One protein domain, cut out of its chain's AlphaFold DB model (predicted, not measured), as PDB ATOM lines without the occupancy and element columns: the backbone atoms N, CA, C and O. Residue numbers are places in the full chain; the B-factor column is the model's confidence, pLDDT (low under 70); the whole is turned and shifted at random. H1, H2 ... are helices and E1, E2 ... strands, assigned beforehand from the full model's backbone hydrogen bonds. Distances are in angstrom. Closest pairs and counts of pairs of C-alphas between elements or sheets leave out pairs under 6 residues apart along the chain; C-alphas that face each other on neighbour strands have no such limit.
ATOM      1  N   GLY A   2     272.710 285.729 397.658       88.31
ATOM      2  CA  GLY A   2     272.576 285.831 399.118       88.31
ATOM      3  C   GLY A   2     271.220 286.406 399.545       88.31
ATOM      4  O   GLY A   2     270.234 286.248 398.827       88.31
ATOM      5  N   ARG A   3     271.177 287.099 400.689       91.56
ATOM      6  CA  ARG A   3     269.932 287.552 401.344       91.56
ATOM      7  C   ARG A   3     269.361 288.877 400.820       91.56
ATOM      8  O   ARG A   3     268.229 289.216 401.143       91.56
ATOM      9  N   ALA A   4     270.121 289.632 400.024       93.88
ATOM     10  CA  ALA A   4     269.721 290.957 399.539       93.88
ATOM     11  C   ALA A   4     269.955 291.142 398.029       93.88
ATOM     12  O   ALA A   4     270.930 290.632 397.465       93.88
ATOM     13  N   LYS A   5     269.067 291.917 397.389       94.25
ATOM     14  CA  LYS A   5     269.129 292.331 395.978       94.25
ATOM     15  C   LYS A   5     268.793 293.813 395.847       94.25
ATOM     16  O   LYS A   5     267.747 294.241 396.327       94.25
ATOM     17  N   PHE A   6     269.617 294.555 395.116       95.94
ATOM     18  CA  PHE A   6     269.441 295.980 394.844       95.94
ATOM     19  C   PHE A   6     269.201 296.178 393.355       95.94
ATOM     20  O   PHE A   6     270.113 296.076 392.531       95.94
ATOM     21  N   MET A   7     267.940 296.420 393.017       94.94
ATOM     22  CA  MET A   7     267.521 296.686 391.649       94.94
ATOM     23  C   MET A   7     267.711 298.167 391.332       94.94
ATOM     24  O   MET A   7     267.280 299.020 392.103       94.94
ATOM     25  N   PHE A   8     268.290 298.460 390.172       94.81
ATOM     26  CA  PHE A   8     268.353 299.807 389.618       94.81
ATOM     27  C   PHE A   8     268.018 299.768 388.118       94.81
ATOM     28  O   PHE A   8     268.251 298.738 387.477       94.81
ATOM     29  N   PRO A   9     267.449 300.841 387.541       92.81
ATOM     30  CA  PRO A   9     267.053 300.853 386.136       92.81
ATOM     31  C   PRO A   9     268.255 300.653 385.205       92.81
ATOM     32  O   PRO A   9     269.213 301.419 385.248       92.81
ATOM     33  N   ASN A  10     268.207 299.623 384.364       92.81
ATOM     34  CA  ASN A  10     269.130 299.398 383.252       92.81
ATOM     35  C   ASN A  10     268.519 298.381 382.270       92.81
ATOM     36  O   ASN A  10     267.649 297.598 382.646       92.81
ATOM     37  N   HIS A  11     268.984 298.375 381.021       92.00
ATOM     38  CA  HIS A  11     268.513 297.458 379.971       92.00
ATOM     39  C   HIS A  11     269.261 296.112 379.952       92.00
ATOM     40  O   HIS A  11     268.942 295.243 379.148       92.00
ATOM     41  N   LEU A  12     270.261 295.937 380.820       89.94
ATOM     42  CA  LEU A  12     271.159 294.778 380.837       89.94
ATOM     43  C   LEU A  12     270.708 293.688 381.823       89.94
ATOM     44  O   LEU A  12     271.306 292.619 381.877       89.94
ATOM     45  N   GLY A  13     269.683 293.958 382.641       89.62
ATOM     46  CA  GLY A  13     269.241 293.049 383.701       89.62
ATOM     47  C   GLY A  13     270.244 292.908 384.854       89.62
ATOM     48  O   GLY A  13     270.153 291.952 385.625       89.62
ATOM     49  N   ILE A  14     271.190 293.844 384.980       92.06
ATOM     50  CA  ILE A  14     272.239 293.845 386.007       92.06
ATOM     51  C   ILE A  14     271.690 294.421 387.319       92.06
ATOM     52  O   ILE A  14     270.826 295.297 387.323       92.06
ATOM     53  N   TYR A  15     272.183 293.920 388.448       94.19
ATOM     54  CA  TYR A  15     271.832 294.389 389.788       94.19
ATOM     55  C   TYR A  15     273.004 294.185 390.753       94.19
ATOM     56  O   TYR A  15     273.926 293.409 390.473       94.19
ATOM     57  N   LEU A  16     272.953 294.863 391.902       95.62
ATOM     58  CA  LEU A  16     273.854 294.567 393.019       95.62
ATOM     59  C   LEU A  16     273.203 293.497 393.898       95.62
ATOM     60  O   LEU A  16     271.979 293.486 394.059       95.62
ATOM     61  N   HIS A  17     273.981 292.585 394.471       95.25
ATOM     62  CA  HIS A  17     273.420 291.563 395.351       95.25
ATOM     63  C   HIS A  17     274.414 290.989 396.353       95.25
ATOM     64  O   HIS A  17     275.629 291.031 396.175       95.25
ATOM     65  N   ASP A  18     273.858 290.373 397.388       94.44
ATOM     66  CA  ASP A  18     274.596 289.585 398.364       94.44
ATOM     67  C   ASP A  18     275.053 288.224 397.796       94.44
ATOM     68  O   ASP A  18     274.523 287.725 396.791       94.44
ATOM     69  N   THR A  19     275.994 287.563 398.467       91.69
ATOM     70  CA  THR A  19     276.475 286.220 398.123       91.69
ATOM     71  C   THR A  19     276.792 285.394 399.377       91.69
ATOM     72  O   THR A  19     277.407 285.916 400.301       91.69
ATOM     73  N   PRO A  20     276.437 284.094 399.423       90.31
ATOM     74  CA  PRO A  20     276.883 283.213 400.506       90.31
ATOM     75  C   PRO A  20     278.381 282.875 400.406       90.31
ATOM     76  O   PRO A  20     279.018 282.594 401.414       90.31
ATOM     77  N   ALA A  21     278.960 282.927 399.201       90.75
ATOM     78  CA  ALA A  21     280.387 282.704 398.978       90.75
ATOM     79  C   ALA A  21     281.181 283.948 399.402       90.75
ATOM     80  O   ALA A  21     281.366 284.858 398.593       90.75
ATOM     81  N   ARG A  22     281.574 284.025 400.680       90.25
ATOM     82  CA  ARG A  22     282.337 285.155 401.250       90.25
ATOM     83  C   ARG A  22     283.832 285.090 400.926       90.25
ATOM     84  O   ARG A  22     284.475 286.126 400.805       90.25
ATOM     85  N   ASP A  23     284.366 283.891 400.707       90.25
ATOM     86  CA  ASP A  23     285.774 283.629 400.368       90.25
ATOM     87  C   ASP A  23     286.240 284.370 399.102       90.25
ATOM     88  O   ASP A  23     287.417 284.693 398.953       90.25
ATOM     89  N   VAL A  24     285.315 284.685 398.191       87.75
ATOM     90  CA  VAL A  24     285.621 285.395 396.943       87.75
ATOM     91  C   VAL A  24     286.143 286.816 397.170       87.75
ATOM     92  O   VAL A  24     286.842 287.332 396.300       87.75
ATOM     93  N   PHE A  25     285.851 287.441 398.317       90.56
ATOM     94  CA  PHE A  25     286.339 288.788 398.639       90.56
ATOM     95  C   PHE A  25     287.801 288.800 399.101       90.56
ATOM     96  O   PHE A  25     288.484 289.803 398.909       90.56
ATOM     97  N   ALA A  26     288.324 287.667 399.581       90.75
ATOM     98  CA  ALA A  26     289.736 287.521 399.939       90.75
ATOM     99  C   ALA A  26     290.664 287.369 398.717       90.75
ATOM    100  O   ALA A  26     291.887 287.386 398.849       90.75
ATOM    101  N   ARG A  27     290.106 287.206 397.510       88.12
ATOM    102  CA  ARG A  27     290.887 287.052 396.278       88.12
ATOM    103  C   ARG A  27     291.412 288.409 395.805       88.12
ATOM    104  O   ARG A  27     290.706 289.416 395.879       88.12
ATOM    105  N   SER A  28     292.627 288.420 395.256       82.44
ATOM    106  CA  SER A  28     293.186 289.586 394.554       82.44
ATOM    107  C   SER A  28     292.367 289.909 393.299       82.44
ATOM    108  O   SER A  28     291.954 291.044 393.084       82.44
ATOM    109  N   ALA A  29     292.051 288.875 392.522       81.56
ATOM    110  CA  ALA A  29     291.152 288.912 391.379       81.56
ATOM    111  C   ALA A  29     289.706 288.590 391.797       81.56
ATOM    112  O   ALA A  29     289.396 287.456 392.170       81.56
ATOM    113  N   ARG A  30     288.802 289.575 391.705       86.38
ATOM    114  CA  ARG A  30     287.390 289.445 392.133       86.38
ATOM    115  C   ARG A  30     286.365 289.451 390.993       86.38
ATOM    116  O   ARG A  30     285.161 289.483 391.240       86.38
ATOM    117  N   TYR A  31     286.809 289.347 389.743       80.62
ATOM    118  CA  TYR A  31     285.972 289.323 388.532       80.62
ATOM    119  C   TYR A  31     285.287 287.959 388.279       80.62
ATOM    120  O   TYR A  31     285.271 287.432 387.176       80.62
ATOM    121  N   VAL A  32     284.683 287.369 389.314       71.44
ATOM    122  CA  VAL A  32     284.081 286.016 389.292       71.44
ATOM    123  C   VAL A  32     282.566 286.021 389.022       71.44
ATOM    124  O   VAL A  32     281.823 285.175 389.530       71.44
ATOM    125  N   SER A  33     282.042 287.018 388.305       70.06
ATOM    126  CA  SER A  33     280.594 287.193 388.082       70.06
ATOM    127  C   SER A  33     280.231 287.203 386.599       70.06
ATOM    128  O   SER A  33     280.957 287.776 385.797       70.06
ATOM    129  N   ASN A  34     279.058 286.663 386.260       74.06
ATOM    130  CA  ASN A  34     278.484 286.729 384.910       74.06
ATOM    131  C   ASN A  34     277.796 288.087 384.628       74.06
ATOM    132  O   ASN A  34     276.835 288.140 383.869       74.06
ATOM    133  N   GLY A  35     278.227 289.171 385.290       79.06
ATOM    134  CA  GLY A  35     277.757 290.542 385.040       79.06
ATOM    135  C   GLY A  35     277.046 291.242 386.206       79.06
ATOM    136  O   GLY A  35     277.005 292.467 386.228       79.06
ATOM    137  N   CYS A  36     276.519 290.518 387.200       89.19
ATOM    138  CA  CYS A  36     275.950 291.137 388.408       89.19
ATOM    139  C   CYS A  36     277.027 291.438 389.459       89.19
ATOM    140  O   CYS A  36     277.962 290.658 389.641       89.19
ATOM    141  N   VAL A  37     276.878 292.541 390.194       93.25
ATOM    142  CA  VAL A  37     277.897 293.003 391.148       93.25
ATOM    143  C   VAL A  37     277.617 292.427 392.536       93.25
ATOM    144  O   VAL A  37     276.560 292.670 393.123       93.25
ATOM    145  N   ARG A  38     278.572 291.666 393.078       94.62
ATOM    146  CA  ARG A  38     278.486 291.114 394.437       94.62
ATOM    147  C   ARG A  38     278.953 292.135 395.468       94.62
ATOM    148  O   ARG A  38     279.994 292.757 395.284       94.62
ATOM    149  N   LEU A  39     278.213 292.243 396.565       94.69
ATOM    150  CA  LEU A  39     278.532 293.114 397.692       94.69
ATOM    151  C   LEU A  39     279.014 292.283 398.882       94.69
ATOM    152  O   LEU A  39     278.366 291.308 399.261       94.69
ATOM    153  N   GLU A  40     280.141 292.679 399.472       94.75
ATOM    154  CA  GLU A  40     280.698 292.021 400.661       94.75
ATOM    155  C   GLU A  40     279.813 292.245 401.887       94.75
ATOM    156  O   GLU A  40     279.508 291.296 402.608       94.75
ATOM    157  N   ARG A  41     279.353 293.489 402.052       94.69
ATOM    158  CA  ARG A  41     278.538 293.990 403.166       94.69
ATOM    159  C   ARG A  41     277.159 294.440 402.676       94.69
ATOM    160  O   ARG A  41     276.803 295.618 402.704       94.69
ATOM    161  N   ALA A  42     276.421 293.504 402.083       95.69
ATOM    162  CA  ALA A  42     275.139 293.787 401.438       95.69
ATOM    163  C   ALA A  42     274.039 294.178 402.441       95.69
ATOM    164  O   ALA A  42     273.219 295.043 402.158       95.69
ATOM    165  N   ASP A  43     274.018 293.542 403.604       93.69
ATOM    166  CA  ASP A  43     273.123 293.845 404.720       93.69
ATOM    167  C   ASP A  43     273.330 295.260 405.262       93.69
ATOM    168  O   ASP A  43     272.361 296.010 405.390       93.69
ATOM    169  N   ASP A  44     274.583 295.665 405.465       95.19
ATOM    170  CA  ASP A  44     274.903 297.027 405.903       95.19
ATOM    171  C   ASP A  44     274.429 298.085 404.903       95.19
ATOM    172  O   ASP A  44     273.837 299.093 405.294       95.19
ATOM    173  N   LEU A  45     274.623 297.844 403.600       95.88
ATOM    174  CA  LEU A  45     274.117 298.747 402.565       95.88
ATOM    175  C   LEU A  45     272.584 298.833 402.590       95.88
ATOM    176  O   LEU A  45     272.025 299.915 402.435       95.88
ATOM    177  N   ALA A  46     271.890 297.712 402.782       95.06
ATOM    178  CA  ALA A  46     270.430 297.695 402.845       95.06
ATOM    179  C   ALA A  46     269.886 298.445 404.072       95.06
ATOM    180  O   ALA A  46     268.916 299.197 403.933       95.06
ATOM    181  N   ASN A  47     270.527 298.309 405.234       94.62
ATOM    182  CA  ASN A  47     270.171 299.075 406.430       94.62
ATOM    183  C   ASN A  47     270.424 300.573 406.226       94.62
ATOM    184  O   ASN A  47     269.533 301.389 406.463       94.62
ATOM    185  N   PHE A  48     271.589 300.930 405.675       94.75
ATOM    186  CA  PHE A  48     271.929 302.316 405.352       94.75
ATOM    187  C   PHE A  48     270.907 302.953 404.398       94.75
ATOM    188  O   PHE A  48     270.343 304.006 404.699       94.75
ATOM    189  N   LEU A  49     270.608 302.294 403.273       94.94
ATOM    190  CA  LEU A  49     269.683 302.820 402.262       94.94
ATOM    191  C   LEU A  49     268.242 302.931 402.776       94.94
ATOM    192  O   LEU A  49     267.533 303.868 402.415       94.94
ATOM    193  N   SER A  50     267.793 301.982 403.601       92.38
ATOM    194  CA  SER A  50     266.437 302.007 404.170       92.38
ATOM    195  C   SER A  50     266.305 302.882 405.417       92.38
ATOM    196  O   SER A  50     265.184 303.071 405.892       92.38
ATOM    197  N   SER A  51     267.417 303.417 405.944       90.88
ATOM    198  CA  SER A  51     267.453 304.152 407.218       90.88
ATOM    199  C   SER A  51     266.734 303.389 408.342       90.88
ATOM    200  O   SER A  51     266.006 303.974 409.141       90.88
ATOM    201  N   SER A  52     266.863 302.059 408.334       87.19
ATOM    202  CA  SER A  52     266.144 301.127 409.204       87.19
ATOM    203  C   SER A  52     267.029 299.926 409.526       87.19
ATOM    204  O   SER A  52     267.828 299.508 408.691       87.19
ATOM    205  N   ASP A  53     266.810 299.305 410.684       88.75
ATOM    206  CA  ASP A  53     267.424 298.020 411.028       88.75
ATOM    207  C   ASP A  53     266.595 296.874 410.440       88.75
ATOM    208  O   ASP A  53     265.666 296.345 411.061       88.75
ATOM    209  N   LEU A  54     266.882 296.515 409.188       88.75
ATOM    210  CA  LEU A  54     266.197 295.418 408.518       88.75
ATOM    211  C   LEU A  54     266.614 294.079 409.130       88.75
ATOM    212  O   LEU A  54     267.790 293.725 409.200       88.75
ATOM    213  N   VAL A  55     265.613 293.284 409.501       86.56
ATOM    214  CA  VAL A  55     265.806 291.883 409.875       86.56
ATOM    215  C   VAL A  55     265.829 291.045 408.600       86.56
ATOM    216  O   VAL A  55     264.830 290.958 407.883       86.56
ATOM    217  N   PHE A  56     266.975 290.435 408.307       85.56
ATOM    218  CA  PHE A  56     267.125 289.525 407.173       85.56
ATOM    219  C   PHE A  56     266.643 288.133 407.571       85.56
ATOM    220  O   PHE A  56     267.179 287.534 408.500       85.56
ATOM    221  N   GLY A  57     265.633 287.634 406.861       80.88
ATOM    222  CA  GLY A  57     265.136 286.273 407.030       80.88
ATOM    223  C   GLY A  57     266.069 285.220 406.429       80.88
ATOM    224  O   GLY A  57     266.958 285.524 405.626       80.88
ATOM    225  N   ASP A  58     265.824 283.969 406.806       82.69
ATOM    226  CA  ASP A  58     266.470 282.802 406.209       82.69
ATOM    227  C   ASP A  58     265.851 282.446 404.849       82.69
ATOM    228  O   ASP A  58     264.833 283.002 404.437       82.69
ATOM    229  N   ALA A  59     266.463 281.488 404.147       79.00
ATOM    230  CA  ALA A  59     266.088 281.103 402.783       79.00
ATOM    231  C   ALA A  59     264.636 280.605 402.628       79.00
ATOM    232  O   ALA A  59     264.111 280.620 401.518       79.00
ATOM    233  N   GLU A  60     263.992 280.176 403.715       81.81
ATOM    234  CA  GLU A  60     262.601 279.702 403.710       81.81
ATOM    235  C   GLU A  60     261.572 280.838 403.790       81.81
ATOM    236  O   GLU A  60     260.389 280.628 403.516       81.81
ATOM    237  N   GLN A  61     261.996 282.051 404.152       83.69
ATOM    238  CA  GLN A  61     261.085 283.183 404.255       83.69
ATOM    239  C   GLN A  61     260.789 283.791 402.875       83.69
ATOM    240  O   GLN A  61     261.679 283.900 402.025       83.69
ATOM    241  N   PRO A  62     259.545 284.242 402.632       87.19
ATOM    242  CA  PRO A  62     259.194 284.887 401.375       87.19
ATOM    243  C   PRO A  62     259.986 286.184 401.173       87.19
ATOM    244  O   PRO A  62     260.244 286.944 402.107       87.19
ATOM    245  N   THR A  63     260.333 286.475 399.916       90.56
ATOM    246  CA  THR A  63     261.050 287.708 399.567       90.56
ATOM    247  C   THR A  63     260.202 288.937 399.888       90.56
ATOM    248  O   THR A  63     259.099 289.106 399.366       90.56
ATOM    249  N   ARG A  64     260.758 289.852 400.686       91.50
ATOM    250  CA  ARG A  64     260.169 291.163 400.969       91.50
ATOM    251  C   ARG A  64     260.764 292.223 400.046       91.50
ATOM    252  O   ARG A  64     261.981 292.366 399.956       91.50
ATOM    253  N   ARG A  65     259.906 293.025 399.411       92.75
ATOM    254  CA  ARG A  65     260.333 294.205 398.646       92.75
ATOM    255  C   ARG A  65     260.301 295.448 399.531       92.75
ATOM    256  O   ARG A  65     259.266 295.759 400.111       92.75
ATOM    257  N   VAL A  66     261.415 296.170 399.590       92.31
ATOM    258  CA  VAL A  66     261.523 297.480 400.249       92.31
ATOM    259  C   VAL A  66     261.738 298.533 399.170       92.31
ATOM    260  O   VAL A  66     262.619 298.382 398.327       92.31
ATOM    261  N   VAL A  67     260.903 299.570 399.165       92.88
ATOM    262  CA  VAL A  67     261.047 300.720 398.265       92.88
ATOM    263  C   VAL A  67     261.720 301.835 399.051       92.88
ATOM    264  O   VAL A  67     261.279 302.155 400.152       92.88
ATOM    265  N   LEU A  68     262.799 302.396 398.506       93.75
ATOM    266  CA  LEU A  68     263.506 303.501 399.146       93.75
ATOM    267  C   LEU A  68     262.651 304.770 399.089       93.75
ATOM    268  O   LEU A  68     262.066 305.073 398.050       93.75
ATOM    269  N   ALA A  69     262.606 305.514 400.195       92.12
ATOM    270  CA  ALA A  69     261.881 306.783 400.264       92.12
ATOM    271  C   ALA A  69     262.484 307.837 399.322       92.12
ATOM    272  O   ALA A  69     261.758 308.631 398.729       92.12
ATOM    273  N   GLN A  70     263.811 307.819 399.166       91.75
ATOM    274  CA  GLN A  70     264.546 308.671 398.239       91.75
ATOM    275  C   GLN A  70     265.342 307.796 397.263       91.75
ATOM    276  O   GLN A  70     266.052 306.888 397.707       91.75
ATOM    277  N   PRO A  71     265.241 308.030 395.941       92.94
ATOM    278  CA  PRO A  71     266.077 307.340 394.970       92.94
ATOM    279  C   PRO A  71     267.559 307.644 395.203       92.94
ATOM    280  O   PRO A  71     267.939 308.801 395.367       92.94
ATOM    281  N   VAL A  72     268.398 306.611 395.154       95.25
ATOM    282  CA  VAL A  72     269.856 306.749 395.240       95.25
ATOM    283  C   VAL A  72     270.458 306.452 393.865       95.25
ATOM    284  O   VAL A  72     270.225 305.361 393.336       95.25
ATOM    285  N   PRO A  73     271.190 307.398 393.247       94.88
ATOM    286  CA  PRO A  73     271.800 307.174 391.944       94.88
ATOM    287  C   PRO A  73     272.932 306.143 392.044       94.88
ATOM    288  O   PRO A  73     273.716 306.149 392.991       94.88
ATOM    289  N   VAL A  74     273.026 305.268 391.041       94.50
ATOM    290  CA  VAL A  74     274.059 304.228 390.949       94.50
ATOM    291  C   VAL A  74     274.881 304.463 389.689       94.50
ATOM    292  O   VAL A  74     274.340 304.453 388.585       94.50
TER     293      VAL A  74
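What this domain is: This is residues 2 to 74 of the 114 residues of the protein "L,D-transpeptidase" of Croceicoccus marinus (UniProt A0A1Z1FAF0). Little regular structure: a small hairpin of two strands, E1 and E2, has helix H2 near it, while two long loop stretches reach to opposite ends, residues 27 to 41 after the short H1 and residues 51 to 74 after H2. The 73 printed residues, mixed in class with 19 in named elements, run E1, E2, H1, H2; the sheet E1 - E2 is antiparallel. It is only just compact, close to loose, with radius of gyration of the C-alphas 13.1 A and spans 35 by 30 by 21 A.

Where its parts are: E1 is residues 5 to 7, from C-alpha 5 at (269.129, 292.331, 395.978); E2 is 15 to 17. H1 is 23 to 26. H2, 42 to 50, is 12.3 A long and ends at C-alpha 50 (266.437, 302.007, 404.170).

How they stand to each other: In the hairpin E1 and E2, N 6 and O 16 are 2.8 A apart. Residues 37 to 38 pair parallel with 16 to 17. E1 and H2 are near each other; the closest C-alphas of E2 and H2, His 17 and Ala 42, are 6.7 A apart. H1 is apart from E1 and H2. Every O i to N i+4 pair in H2 is within hydrogen-bond range; H1 is too short for one.

The domain as a whole: The farthest C-alphas, Ser 28 and Ala 69, are 36.2 A apart. The printed part has no cut; H1 to H2 is a long link. No printed residue is under 70 in pLDDT.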